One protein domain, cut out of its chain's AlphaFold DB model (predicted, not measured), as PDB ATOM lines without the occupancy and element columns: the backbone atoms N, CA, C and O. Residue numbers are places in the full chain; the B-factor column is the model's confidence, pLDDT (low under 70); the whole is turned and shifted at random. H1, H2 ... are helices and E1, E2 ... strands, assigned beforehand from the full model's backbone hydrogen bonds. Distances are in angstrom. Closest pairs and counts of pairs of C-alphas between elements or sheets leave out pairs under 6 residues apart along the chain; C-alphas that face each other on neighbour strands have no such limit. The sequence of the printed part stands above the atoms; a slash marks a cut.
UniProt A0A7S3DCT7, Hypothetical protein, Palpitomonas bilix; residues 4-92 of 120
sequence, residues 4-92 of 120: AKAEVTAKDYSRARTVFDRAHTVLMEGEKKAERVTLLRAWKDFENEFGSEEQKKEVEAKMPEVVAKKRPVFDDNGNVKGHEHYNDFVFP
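What this domain is: This is residues 4 to 92 of the 120 residues of the protein "Hypothetical protein" of Palpitomonas bilix (UniProt A0A7S3DCT7). A long two-stranded hairpin, E1 and E2, runs out from one end of a small up-and-down group of three helices, H2, H3 and H4, side by side. At the other end of the rod the short helix H1 sticks out, with residues 4 to 10 standing free. The 89 printed residues hold H1, H2, H3, H4, E1 and E2 in that order, a mixed class with one antiparallel sheet, E1 - E2. The whole is extended, with a radius of gyration of the C-alphas of 19.3 A and spans of 73 by 23 by 16 A.

How they stand to each other: E1, residues 65 to 74, and E2, residues 80 to 90, form an antiparallel hairpin at 158 degrees, with N 65 and O 90 2.9 A apart and N 73 and O 82 2.8 A apart, within hydrogen-bond range. E2 bends by 51 degrees at residue 87. The closest C-alphas of E2 and H3, residues 33 to 50, are those of Phe 89 and Lys 33, 6.5 A apart. H3 and H2, residues 14 to 29, form a helical hairpin and touch at Arg 36 and Leu 27, their closest C-alphas, 5.8 A apart, with a shallow tilt of 14 degrees, opposite ways. With residues 40 to 48 alone, H3 touches H4, residues 53 to 61, in a second helical hairpin with a shallow tilt of 9 degrees, opposite ways; the closest C-alphas, of Glu 47 and Lys 56, are 5.7 A apart. H2 and H4 are apart. H1, residues 4 to 9, touches no helix and is apart from E1 and E2. In H1, H2, H3 and H4 every O i to N i+4 pair is within hydrogen-bond range.

Where its parts are: E1 measures 27.4 A from first to last C-alpha, E2 26.0 A, H3 25.6 A and H2 23.3 A. C-alpha 4 begins H1 at (182.375, 326.456, 338.064), and C-alpha 90 ends E2 at (221.338, 303.388, 340.318).

The domain as a whole: The C-alphas of Lys 5 and Asn 77, the two farthest apart, are 72.8 A apart. The printed part has no cut, and its five links are tight. Mean pLDDT of the printed part is 81.3; residues 4 to 12 and residue 31 are under 70.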
ATOM      1  N   ALA A   4     181.185 325.608 338.137       65.12
ATOM      2  CA  ALA A   4     182.375 326.456 338.064       65.12
ATOM      3  C   ALA A   4     183.088 326.635 339.418       65.12
ATOM      4  O   ALA A   4     184.302 326.804 339.455       65.12
ATOM      5  N   LYS A   5     182.365 326.574 340.548       57.06
ATOM      6  CA  LYS A   5     182.993 326.584 341.881       57.06
ATOM      7  C   LYS A   5     183.625 325.236 342.221       57.06
ATOM      8  O   LYS A   5     184.619 325.221 342.937       57.06
ATOM      9  N   ALA A   6     183.079 324.129 341.718       58.59
ATOM     10  CA  ALA A   6     183.627 322.798 341.963       58.59
ATOM     11  C   ALA A   6     184.982 322.618 341.263       58.59
ATOM     12  O   ALA A   6     185.922 322.185 341.911       58.59
ATOM     13  N   GLU A   7     185.118 323.071 340.014       54.03
ATOM     14  CA  GLU A   7     186.382 323.041 339.254       54.03
ATOM     15  C   GLU A   7     187.473 323.933 339.873       54.03
ATOM     16  O   GLU A   7     188.634 323.553 339.938       54.03
ATOM     17  N   VAL A   8     187.108 325.107 340.403       55.91
ATOM     18  CA  VAL A   8     188.062 325.994 341.103       55.91
ATOM     19  C   VAL A   8     188.494 325.417 342.462       55.91
ATOM     20  O   VAL A   8     189.568 325.741 342.964       55.91
ATOM     21  N   THR A   9     187.670 324.553 343.064       54.16
ATOM     22  CA  THR A   9     187.974 323.891 344.347       54.16
ATOM     23  C   THR A   9     188.695 322.554 344.141       54.16
ATOM     24  O   THR A   9     189.509 322.155 344.975       54.16
ATOM     25  N   ALA A  10     188.436 321.880 343.020       56.31
ATOM     26  CA  ALA A  10     189.130 320.684 342.581       56.31
ATOM     27  C   ALA A  10     190.514 321.094 342.074       56.31
ATOM     28  O   ALA A  10     190.741 321.347 340.897       56.31
ATOM     29  N   LYS A  11     191.459 321.188 343.010       62.75
ATOM     30  CA  LYS A  11     192.896 321.246 342.742       62.75
ATOM     31  C   LYS A  11     193.349 319.931 342.094       62.75
ATOM     32  O   LYS A  11     194.018 319.112 342.719       62.75
ATOM     33  N   ASP A  12     192.899 319.685 340.872       67.62
ATOM     34  CA  ASP A  12     193.093 318.421 340.182       67.62
ATOM     35  C   ASP A  12     194.487 318.400 339.542       67.62
ATOM     36  O   ASP A  12     194.726 318.834 338.413       67.62
ATOM     37  N   TYR A  13     195.453 317.939 340.331       79.94
ATOM     38  CA  TYR A  13     196.866 317.842 339.966       79.94
ATOM     39  C   TYR A  13     197.185 316.664 339.036       79.94
ATOM     40  O   TYR A  13     198.346 316.441 338.684       79.94
ATOM     41  N   SER A  14     196.165 315.923 338.597       80.44
ATOM     42  CA  SER A  14     196.283 314.794 337.669       80.44
ATOM     43  C   SER A  14     197.088 315.142 336.413       80.44
ATOM     44  O   SER A  14     197.989 314.396 336.032       80.44
ATOM     45  N   ARG A  15     196.851 316.318 335.820       83.00
ATOM     46  CA  ARG A  15     197.591 316.782 334.632       83.00
ATOM     47  C   ARG A  15     199.082 316.974 334.892       83.00
ATOM     48  O   ARG A  15     199.891 316.604 334.046       83.00
ATOM     49  N   ALA A  16     199.449 317.536 336.045       84.81
ATOM     50  CA  ALA A  16     200.851 317.735 336.411       84.81
ATOM     51  C   ALA A  16     201.568 316.385 336.554       84.81
ATOM     52  O   ALA A  16     202.652 316.202 336.006       84.81
ATOM     53  N   ARG A  17     200.908 315.401 337.180       87.06
ATOM     54  CA  ARG A  17     201.425 314.028 337.305       87.06
ATOM     55  C   ARG A  17     201.650 313.365 335.954       87.06
ATOM     56  O   ARG A  17     202.695 312.764 335.744       87.06
ATOM     57  N   THR A  18     200.723 313.526 335.009       87.44
ATOM     58  CA  THR A  18     200.902 312.999 333.646       87.44
ATOM     59  C   THR A  18     202.121 313.610 332.947       87.44
ATOM     60  O   THR A  18     202.807 312.921 332.196       87.44
ATOM     61  N   VAL A  19     202.405 314.897 333.173       89.75
ATOM     62  CA  VAL A  19     203.597 315.552 332.610       89.75
ATOM     63  C   VAL A  19     204.874 315.002 333.244       89.75
ATOM     64  O   VAL A  19     205.808 314.689 332.507       89.75
ATOM     65  N   PHE A  20     204.907 314.836 334.570       90.06
ATOM     66  CA  PHE A  20     206.046 314.225 335.258       90.06
ATOM     67  C   PHE A  20     206.318 312.800 334.776       90.06
ATOM     68  O   PHE A  20     207.466 312.464 334.495       90.06
ATOM     69  N   ASP A  21     205.273 311.993 334.615       89.69
ATOM     70  CA  ASP A  21     205.399 310.611 334.157       89.69
ATOM     71  C   ASP A  21     205.940 310.537 332.720       89.69
ATOM     72  O   ASP A  21     206.921 309.848 332.455       89.69
ATOM     73  N   ARG A  22     205.405 311.358 331.805       90.06
ATOM     74  CA  ARG A  22     205.932 311.472 330.433       90.06
ATOM     75  C   ARG A  22     207.392 311.913 330.407       90.06
ATOM     76  O   ARG A  22     208.191 311.341 329.671       90.06
ATOM     77  N   ALA A  23     207.742 312.932 331.192       88.81
ATOM     78  CA  ALA A  23     209.116 313.417 331.280       88.81
ATOM     79  C   ALA A  23     210.052 312.337 331.842       88.81
ATOM     80  O   ALA A  23     211.166 312.172 331.351       88.81
ATOM     81  N   HIS A  24     209.584 311.557 332.818       88.06
ATOM     82  CA  HIS A  24     210.321 310.431 333.368       88.06
ATOM     83  C   HIS A  24     210.595 309.363 332.298       88.06
ATOM     84  O   HIS A  24     211.746 308.961 332.151       88.06
ATOM     85  N   THR A  25     209.599 308.975 331.495       87.12
ATOM     86  CA  THR A  25     209.778 308.020 330.384       87.12
ATOM     87  C   THR A  25     210.800 308.495 329.354       87.12
ATOM     88  O   THR A  25     211.706 307.747 329.002       87.12
ATOM     89  N   VAL A  26     210.726 309.757 328.928       87.62
ATOM     90  CA  VAL A  26     211.681 310.312 327.952       87.62
ATOM     91  C   VAL A  26     213.109 310.339 328.513       87.62
ATOM     92  O   VAL A  26     214.069 310.039 327.805       87.62
ATOM     93  N   LEU A  27     213.273 310.669 329.798       86.00
ATOM     94  CA  LEU A  27     214.589 310.678 330.444       86.00
ATOM     95  C   LEU A  27     215.145 309.272 330.702       86.00
ATOM     96  O   LEU A  27     216.364 309.126 330.791       86.00
ATOM     97  N   MET A  28     214.285 308.253 330.808       81.94
ATOM     98  CA  MET A  28     214.723 306.855 330.819       81.94
ATOM     99  C   MET A  28     215.363 306.463 329.485       81.94
ATOM    100  O   MET A  28     216.434 305.867 329.486       81.94
ATOM    101  N   GLU A  29     214.752 306.842 328.362       80.62
ATOM    102  CA  GLU A  29     215.258 306.524 327.019       80.62
ATOM    103  C   GLU A  29     216.525 307.314 326.655       80.62
ATOM    104  O   GLU A  29     217.387 306.814 325.940       80.62
ATOM    105  N   GLY A  30     216.663 308.542 327.165       75.44
ATOM    106  CA  GLY A  30     217.801 309.417 326.867       75.44
ATOM    107  C   GLY A  30     219.089 309.141 327.656       75.44
ATOM    108  O   GLY A  30     220.048 309.889 327.485       75.44
ATOM    109  N   GLU A  31     219.113 308.151 328.558       69.75
ATOM    110  CA  GLU A  31     220.245 307.787 329.444       69.75
ATOM    111  C   GLU A  31     220.799 308.939 330.322       69.75
ATOM    112  O   GLU A  31     221.850 308.847 330.962       69.75
ATOM    113  N   LYS A  32     220.063 310.050 330.425       78.00
ATOM    114  CA  LYS A  32     220.467 311.239 331.183       78.00
ATOM    115  C   LYS A  32     220.124 311.110 332.666       78.00
ATOM    116  O   LYS A  32     219.213 311.760 333.185       78.00
ATOM    117  N   LYS A  33     220.904 310.298 333.378       80.50
ATOM    118  CA  LYS A  33     220.670 309.965 334.795       80.50
ATOM    119  C   LYS A  33     220.588 311.190 335.719       80.50
ATOM    120  O   LYS A  33     219.725 311.235 336.590       80.50
ATOM    121  N   ALA A  34     221.430 312.204 335.508       81.75
ATOM    122  CA  ALA A  34     221.444 313.414 336.340       81.75
ATOM    123  C   ALA A  34     220.176 314.275 336.175       81.75
ATOM    124  O   ALA A  34     219.602 314.724 337.167       81.75
ATOM    125  N   GLU A  35     219.704 314.469 334.939       85.12
ATOM    126  CA  GLU A  35     218.461 315.207 334.661       85.12
ATOM    127  C   GLU A  35     217.247 314.459 335.238       85.12
ATOM    128  O   GLU A  35     216.371 315.079 335.844       85.12
ATOM    129  N   ARG A  36     217.241 313.118 335.155       86.88
ATOM    130  CA  ARG A  36     216.208 312.262 335.767       86.88
ATOM    131  C   ARG A  36     216.148 312.421 337.288       86.88
ATOM    132  O   ARG A  36     215.056 312.517 337.842       86.88
ATOM    133  N   VAL A  37     217.296 312.499 337.967       86.94
ATOM    134  CA  VAL A  37     217.351 312.734 339.424       86.94
ATOM    135  C   VAL A  37     216.736 314.088 339.778       86.94
ATOM    136  O   VAL A  37     215.948 314.178 340.718       86.94
ATOM    137  N   THR A  38     217.072 315.138 339.027       89.25
ATOM    138  CA  THR A  38     216.513 316.481 339.241       89.25
ATOM    139  C   THR A  38     214.999 316.498 339.042       89.25
ATOM    140  O   THR A  38     214.289 317.058 339.876       89.25
ATOM    141  N   LEU A  39     214.492 315.831 338.000       90.62
ATOM    142  CA  LEU A  39     213.053 315.697 337.767       90.62
ATOM    143  C   LEU A  39     212.350 314.989 338.935       90.62
ATOM    144  O   LEU A  39     211.335 315.476 339.420       90.62
ATOM    145  N   LEU A  40     212.891 313.861 339.406       90.25
ATOM    146  CA  LEU A  40     212.299 313.095 340.510       90.25
ATOM    147  C   LEU A  40     212.315 313.864 341.834       90.25
ATOM    148  O   LEU A  40     211.376 313.742 342.616       90.25
ATOM    149  N   ARG A  41     213.342 314.688 342.079       89.56
ATOM    150  CA  ARG A  41     213.362 315.606 343.230       89.56
ATOM    151  C   ARG A  41     212.239 316.634 343.136       89.56
ATOM    152  O   ARG A  41     211.469 316.755 344.079       89.56
ATOM    153  N   ALA A  42     212.086 317.282 341.982       90.19
ATOM    154  CA  ALA A  42     210.996 318.231 341.762       90.19
ATOM    155  C   ALA A  42     209.610 317.570 341.889       90.19
ATOM    156  O   ALA A  42     208.696 318.161 342.457       90.19
ATOM    157  N   TRP A  43     209.454 316.330 341.412       91.81
ATOM    158  CA  TRP A  43     208.211 315.574 341.579       91.81
ATOM    159  C   TRP A  43     207.949 315.237 343.054       91.81
ATOM    160  O   TRP A  43     206.827 315.389 343.534       91.81
ATOM    161  N   LYS A  44     208.980 314.857 343.815       89.88
ATOM    162  CA  LYS A  44     208.847 314.621 345.257       89.88
ATOM    163  C   LYS A  44     208.407 315.883 345.997       89.88
ATOM    164  O   LYS A  44     207.510 315.805 346.833       89.88
ATOM    165  N   ASP A  45     209.003 317.029 345.687       90.56
ATOM    166  CA  ASP A  45     208.637 318.310 346.300       90.56
ATOM    167  C   ASP A  45     207.194 318.701 345.948       90.56
ATOM    168  O   ASP A  45     206.422 319.103 346.817       90.56
ATOM    169  N   PHE A  46     206.782 318.456 344.701       89.38
ATOM    170  CA  PHE A  46     205.403 318.645 344.261       89.38
ATOM    171  C   PHE A  46     204.402 317.772 345.036       89.38
ATOM    172  O   PHE A  46     203.413 318.284 345.563       89.38
ATOM    173  N   GLU A  47     204.647 316.462 345.151       89.38
ATOM    174  CA  GLU A  47     203.756 315.589 345.927       89.38
ATOM    175  C   GLU A  47     203.833 315.910 347.425       89.38
ATOM    176  O   GLU A  47     202.850 315.724 348.136       89.38
ATOM    177  N   ASN A  48     204.951 316.448 347.923       88.12
ATOM    178  CA  ASN A  48     205.063 316.899 349.307       88.12
ATOM    179  C   ASN A  48     204.088 318.025 349.652       88.12
ATOM    180  O   ASN A  48     203.477 317.963 350.723       88.12
ATOM    181  N   GLU A  49     203.932 318.994 348.752       86.81
ATOM    182  CA  GLU A  49     203.045 320.150 348.915       86.81
ATOM    183  C   GLU A  49     201.580 319.846 348.571       86.81
ATOM    184  O   GLU A  49     200.670 320.388 349.205       86.81
ATOM    185  N   PHE A  50     201.336 318.986 347.577       83.69
ATOM    186  CA  PHE A  50     200.017 318.841 346.951       83.69
ATOM    187  C   PHE A  50     199.453 317.411 346.922       83.69
ATOM    188  O   PHE A  50     198.277 317.230 346.597       83.69
ATOM    189  N   GLY A  51     200.267 316.404 347.240       82.31
ATOM    190  CA  GLY A  51     199.947 314.982 347.105       82.31
ATOM    191  C   GLY A  51     199.525 314.281 348.397       82.31
ATOM    192  O   GLY A  51     199.722 314.777 349.510       82.31
ATOM    193  N   SER A  52     198.952 313.085 348.241       85.25
ATOM    194  CA  SER A  52     198.666 312.165 349.347       85.25
ATOM    195  C   SER A  52     199.913 311.373 349.758       85.25
ATOM    196  O   SER A  52     200.900 311.298 349.027       85.25
ATOM    197  N   GLU A  53     199.880 310.743 350.933       87.06
ATOM    198  CA  GLU A  53     200.994 309.911 351.413       87.06
ATOM    199  C   GLU A  53     201.304 308.729 350.474       87.06
ATOM    200  O   GLU A  53     202.461 308.347 350.312       87.06
ATOM    201  N   GLU A  54     200.287 308.188 349.804       87.19
ATOM    202  CA  GLU A  54     200.434 307.123 348.804       87.19
ATOM    203  C   GLU A  54     201.257 307.601 347.603       87.19
ATOM    204  O   GLU A  54     202.226 306.955 347.211       87.19
ATOM    205  N   GLN A  55     200.940 308.787 347.081       84.25
ATOM    206  CA  GLN A  55     201.636 309.380 345.934       84.25
ATOM    207  C   GLN A  55     203.086 309.729 346.267       84.25
ATOM    208  O   GLN A  55     203.982 309.534 345.447       84.25
ATOM    209  N   LYS A  56     203.344 310.175 347.501       88.50
ATOM    210  CA  LYS A  56     204.710 310.384 347.995       88.50
ATOM    211  C   LYS A  56     205.504 309.079 347.989       88.50
ATOM    212  O   LYS A  56     206.622 309.062 347.477       88.50
ATOM    213  N   LYS A  57     204.920 307.988 348.497       87.75
ATOM    214  CA  LYS A  57     205.565 306.663 348.519       87.75
ATOM    215  C   LYS A  57     205.855 306.146 347.112       87.75
ATOM    216  O   LYS A  57     206.929 305.597 346.889       87.75
ATOM    217  N   GLU A  58     204.952 306.361 346.157       87.75
ATOM    218  CA  GLU A  58     205.188 305.994 344.755       87.75
ATOM    219  C   GLU A  58     206.389 306.733 344.148       87.75
ATOM    220  O   GLU A  58     207.213 306.118 343.471       87.75
ATOM    221  N   VAL A  59     206.522 308.040 344.397       88.25
ATOM    222  CA  VAL A  59     207.660 308.826 343.890       88.25
ATOM    223  C   VAL A  59     208.957 308.460 344.618       88.25
ATOM    224  O   VAL A  59     210.008 308.356 343.984       88.25
ATOM    225  N   GLU A  60     208.901 308.206 345.927       87.00
ATOM    226  CA  GLU A  60     210.057 307.737 346.701       87.00
ATOM    227  C   GLU A  60     210.553 306.368 346.231       87.00
ATOM    228  O   GLU A  60     211.761 306.177 346.102       87.00
ATOM    229  N   ALA A  61     209.649 305.452 345.878       86.62
ATOM    230  CA  ALA A  61     210.006 304.154 345.311       86.62
ATOM    231  C   ALA A  61     210.713 304.261 343.947       86.62
ATOM    232  O   ALA A  61     211.408 303.329 343.550       86.62
ATOM    233  N   LYS A  62     210.562 305.384 343.233       85.06
ATOM    234  CA  LYS A  62     211.247 305.665 341.961       85.06
ATOM    235  C   LYS A  62     212.591 306.384 342.146       85.06
ATOM    236  O   LYS A  62     213.334 306.518 341.170       85.06
ATOM    237  N   MET A  63     212.927 306.869 343.348       85.25
ATOM    238  CA  MET A  63     214.168 307.621 343.567       85.25
ATOM    239  C   MET A  63     215.416 306.748 343.345       85.25
ATOM    240  O   MET A  63     215.461 305.601 343.792       85.25
ATOM    241  N   PRO A  64     216.461 307.289 342.692       85.00
ATOM    242  CA  PRO A  64     217.724 306.585 342.536       85.00
ATOM    243  C   PRO A  64     218.503 306.539 343.847       85.00
ATOM    244  O   PRO A  64     218.519 307.500 344.620       85.00
ATOM    245  N   GLU A  65     219.246 305.456 344.035       80.81
ATOM    246  CA  GLU A  65     220.280 305.379 345.058       80.81
ATOM    247  C   GLU A  65     221.599 305.932 344.520       80.81
ATOM    248  O   GLU A  65     222.011 305.643 343.393       80.81
ATOM    249  N   VAL A  66     222.274 306.728 345.348       79.31
ATOM    250  CA  VAL A  66     223.606 307.249 345.039       79.31
ATOM    251  C   VAL A  66     224.634 306.218 345.480       79.31
ATOM    252  O   VAL A  66     224.772 305.948 346.672       79.31
ATOM    253  N   VAL A  67     225.370 305.651 344.525       76.12
ATOM    254  CA  VAL A  67     226.413 304.658 344.795       76.12
ATOM    255  C   VAL A  67     227.773 305.255 344.453       76.12
ATOM    256  O   VAL A  67     228.041 305.610 343.306       76.12
ATOM    257  N   ALA A  68     228.656 305.338 345.449       78.19
ATOM    258  CA  ALA A  68     230.035 305.763 345.243       78.19
ATOM    259  C   ALA A  68     230.830 304.630 344.576       78.19
ATOM    260  O   ALA A  68     231.132 303.612 345.202       78.19
ATOM    261  N   LYS A  69     231.178 304.803 343.301       77.69
ATOM    262  CA  LYS A  69     232.008 303.864 342.540       77.69
ATOM    263  C   LYS A  69     233.420 304.424 342.371       77.69
ATOM    264  O   LYS A  69     233.633 305.630 342.264       77.69
ATOM    265  N   LYS A  70     234.407 303.526 342.348       80.06
ATOM    266  CA  LYS A  70     235.819 303.860 342.115       80.06
ATOM    267  C   LYS A  70     236.211 303.375 340.727       80.06
ATOM    268  O   LYS A  70     236.071 302.185 340.452       80.06
ATOM    269  N   ARG A  71     236.712 304.266 339.869       80.62
ATOM    270  CA  ARG A  71     237.299 303.885 338.572       80.62
ATOM    271  C   ARG A  71     238.810 304.128 338.579       80.62
ATOM    272  O   ARG A  71     239.239 305.141 339.137       80.62
ATOM    273  N   PRO A  72     239.628 303.222 338.017       81.38
ATOM    274  CA  PRO A  72     241.050 303.485 337.844       81.38
ATOM    275  C   PRO A  72     241.243 304.604 336.812       81.38
ATOM    276  O   PRO A  72     240.608 304.607 335.760       81.38
ATOM    277  N   VAL A  73     242.113 305.556 337.132       80.19
ATOM    278  CA  VAL A  73     242.585 306.589 336.209       80.19
ATOM    279  C   VAL A  73     243.905 306.111 335.631       80.19
ATOM    280  O   VAL A  73     244.839 305.818 336.382       80.19
ATOM    281  N   PHE A  74     243.973 306.026 334.308       82.94
ATOM    282  CA  PHE A  74     245.179 305.636 333.590       82.94
ATOM    283  C   PHE A  74     245.969 306.878 333.171       82.94
ATOM    284  O   PHE A  74     245.392 307.906 332.820       82.94
ATOM    285  N   ASP A  75     247.288 306.781 333.259       82.19
ATOM    286  CA  ASP A  75     248.234 307.738 332.686       82.19
ATOM    287  C   ASP A  75     248.374 307.536 331.165       82.19
ATOM    288  O   ASP A  75     247.931 306.517 330.635       82.19
ATOM    289  N   ASP A  76     249.054 308.455 330.476       80.56
ATOM    290  CA  ASP A  76     249.320 308.405 329.024       80.56
ATOM    291  C   ASP A  76     250.095 307.129 328.609       80.56
ATOM    292  O   ASP A  76     250.004 306.645 327.484       80.56
ATOM    293  N   ASN A  77     250.792 306.515 329.571       80.06
ATOM    294  CA  ASN A  77     251.523 305.254 329.426       80.06
ATOM    295  C   ASN A  77     250.708 304.005 329.829       80.06
ATOM    296  O   ASN A  77     251.263 302.909 329.898       80.06
ATOM    297  N   GLY A  78     249.419 304.147 330.155       78.88
ATOM    298  CA  GLY A  78     248.539 303.038 330.542       78.88
ATOM    299  C   GLY A  78     248.720 302.519 331.976       78.88
ATOM    300  O   GLY A  78     248.104 301.521 332.348       78.88
ATOM    301  N   ASN A  79     249.527 303.184 332.808       81.75
ATOM    302  CA  ASN A  79     249.692 302.834 334.224       81.75
ATOM    303  C   ASN A  79     248.579 303.452 335.083       81.75
ATOM    304  O   ASN A  79     248.161 304.583 334.841       81.75
ATOM    305  N   VAL A  80     248.114 302.739 336.116       80.50
ATOM    306  CA  VAL A  80     247.086 303.257 337.037       80.50
ATOM    307  C   VAL A  80     247.699 304.342 337.927       80.50
ATOM    308  O   VAL A  80     248.482 304.053 338.828       80.50
ATOM    309  N   LYS A  81     247.335 305.600 337.672       81.62
ATOM    310  CA  LYS A  81     247.827 306.798 338.371       81.62
ATOM    311  C   LYS A  81     247.050 307.094 339.655       81.62
ATOM    312  O   LYS A  81     247.548 307.779 340.544       81.62
ATOM    313  N   GLY A  82     245.825 306.586 339.759       82.06
ATOM    314  CA  GLY A  82     244.979 306.760 340.934       82.06
ATOM    315  C   GLY A  82     243.575 306.208 340.730       82.06
ATOM    316  O   GLY A  82     243.264 305.617 339.697       82.06
ATOM    317  N   HIS A  83     242.716 306.418 341.725       79.75
ATOM    318  CA  HIS A  83     241.295 306.098 341.647       79.75
ATOM    319  C   HIS A  83     240.479 307.384 341.706       79.75
ATOM    320  O   HIS A  83     240.650 308.182 342.626       79.75
ATOM    321  N   GLU A  84     239.563 307.561 340.762       78.81
ATOM    322  CA  GLU A  84     238.593 308.652 340.797       78.81
ATOM    323  C   GLU A  84     237.286 308.138 341.404       78.81
ATOM    324  O   GLU A  84     236.754 307.096 340.998       78.81
ATOM    325  N   HIS A  85     236.802 308.849 342.421       77.12
ATOM    326  CA  HIS A  85     235.526 308.570 343.068       77.12
ATOM    327  C   HIS A  85     234.423 309.248 342.253       77.12
ATOM    328  O   HIS A  85     234.343 310.474 342.242       77.12
ATOM    329  N   TYR A  86     233.575 308.463 341.588       74.25
ATOM    330  CA  TYR A  86     232.400 308.983 340.893       74.25
ATOM    331  C   TYR A  86     231.121 308.511 341.583       74.25
ATOM    332  O   TYR A  86     231.018 307.368 342.035       74.25
ATOM    333  N   ASN A  87     230.147 309.412 341.675       74.81
ATOM    334  CA  ASN A  87     228.812 309.080 342.152       74.81
ATOM    335  C   ASN A  87     227.996 308.593 340.956       74.81
ATOM    336  O   ASN A  87     227.758 309.361 340.024       74.81
ATOM    337  N   ASP A  88     227.600 307.326 340.979       77.38
ATOM    338  CA  ASP A  88     226.653 306.768 340.020       77.38
ATOM    339  C   ASP A  88     225.242 306.806 340.609       77.38
ATOM    340  O   ASP A  88     225.063 306.682 341.825       77.38
ATOM    341  N   PHE A  89     224.241 306.954 339.748       80.88
ATOM    342  CA  PHE A  89     222.837 306.898 340.140       80.88
ATOM    343  C   PHE A  89     222.264 305.570 339.665       80.88
ATOM    344  O   PHE A  89     222.129 305.343 338.463       80.88
ATOM    345  N   VAL A  90     221.941 304.690 340.611       79.75
ATOM    346  CA  VAL A  90     221.338 303.388 340.318       79.75
ATOM    347  C   VAL A  90     219.851 303.473 340.611       79.75
ATOM    348  O   VAL A  90     219.445 303.673 341.758       79.75
ATOM    349  N   PHE A  91     219.032 303.320 339.573       82.06
ATOM    350  CA  PHE A  91     217.580 303.324 339.727       82.06
ATOM    351  C   PHE A  91     217.081 301.940 340.174       82.06
ATOM    352  O   PHE A  91     217.651 300.924 339.770       82.06
ATOM    353  N   PRO A  92     216.004 301.857 340.974       78.38
ATOM    354  CA  PRO A  92     215.426 300.581 341.404       78.38
ATOM    355  C   PRO A  92     215.082 299.635 340.241       78.38
ATOM    356  O   PRO A  92     215.320 298.432 340.331       78.38
TER     357      PRO A  92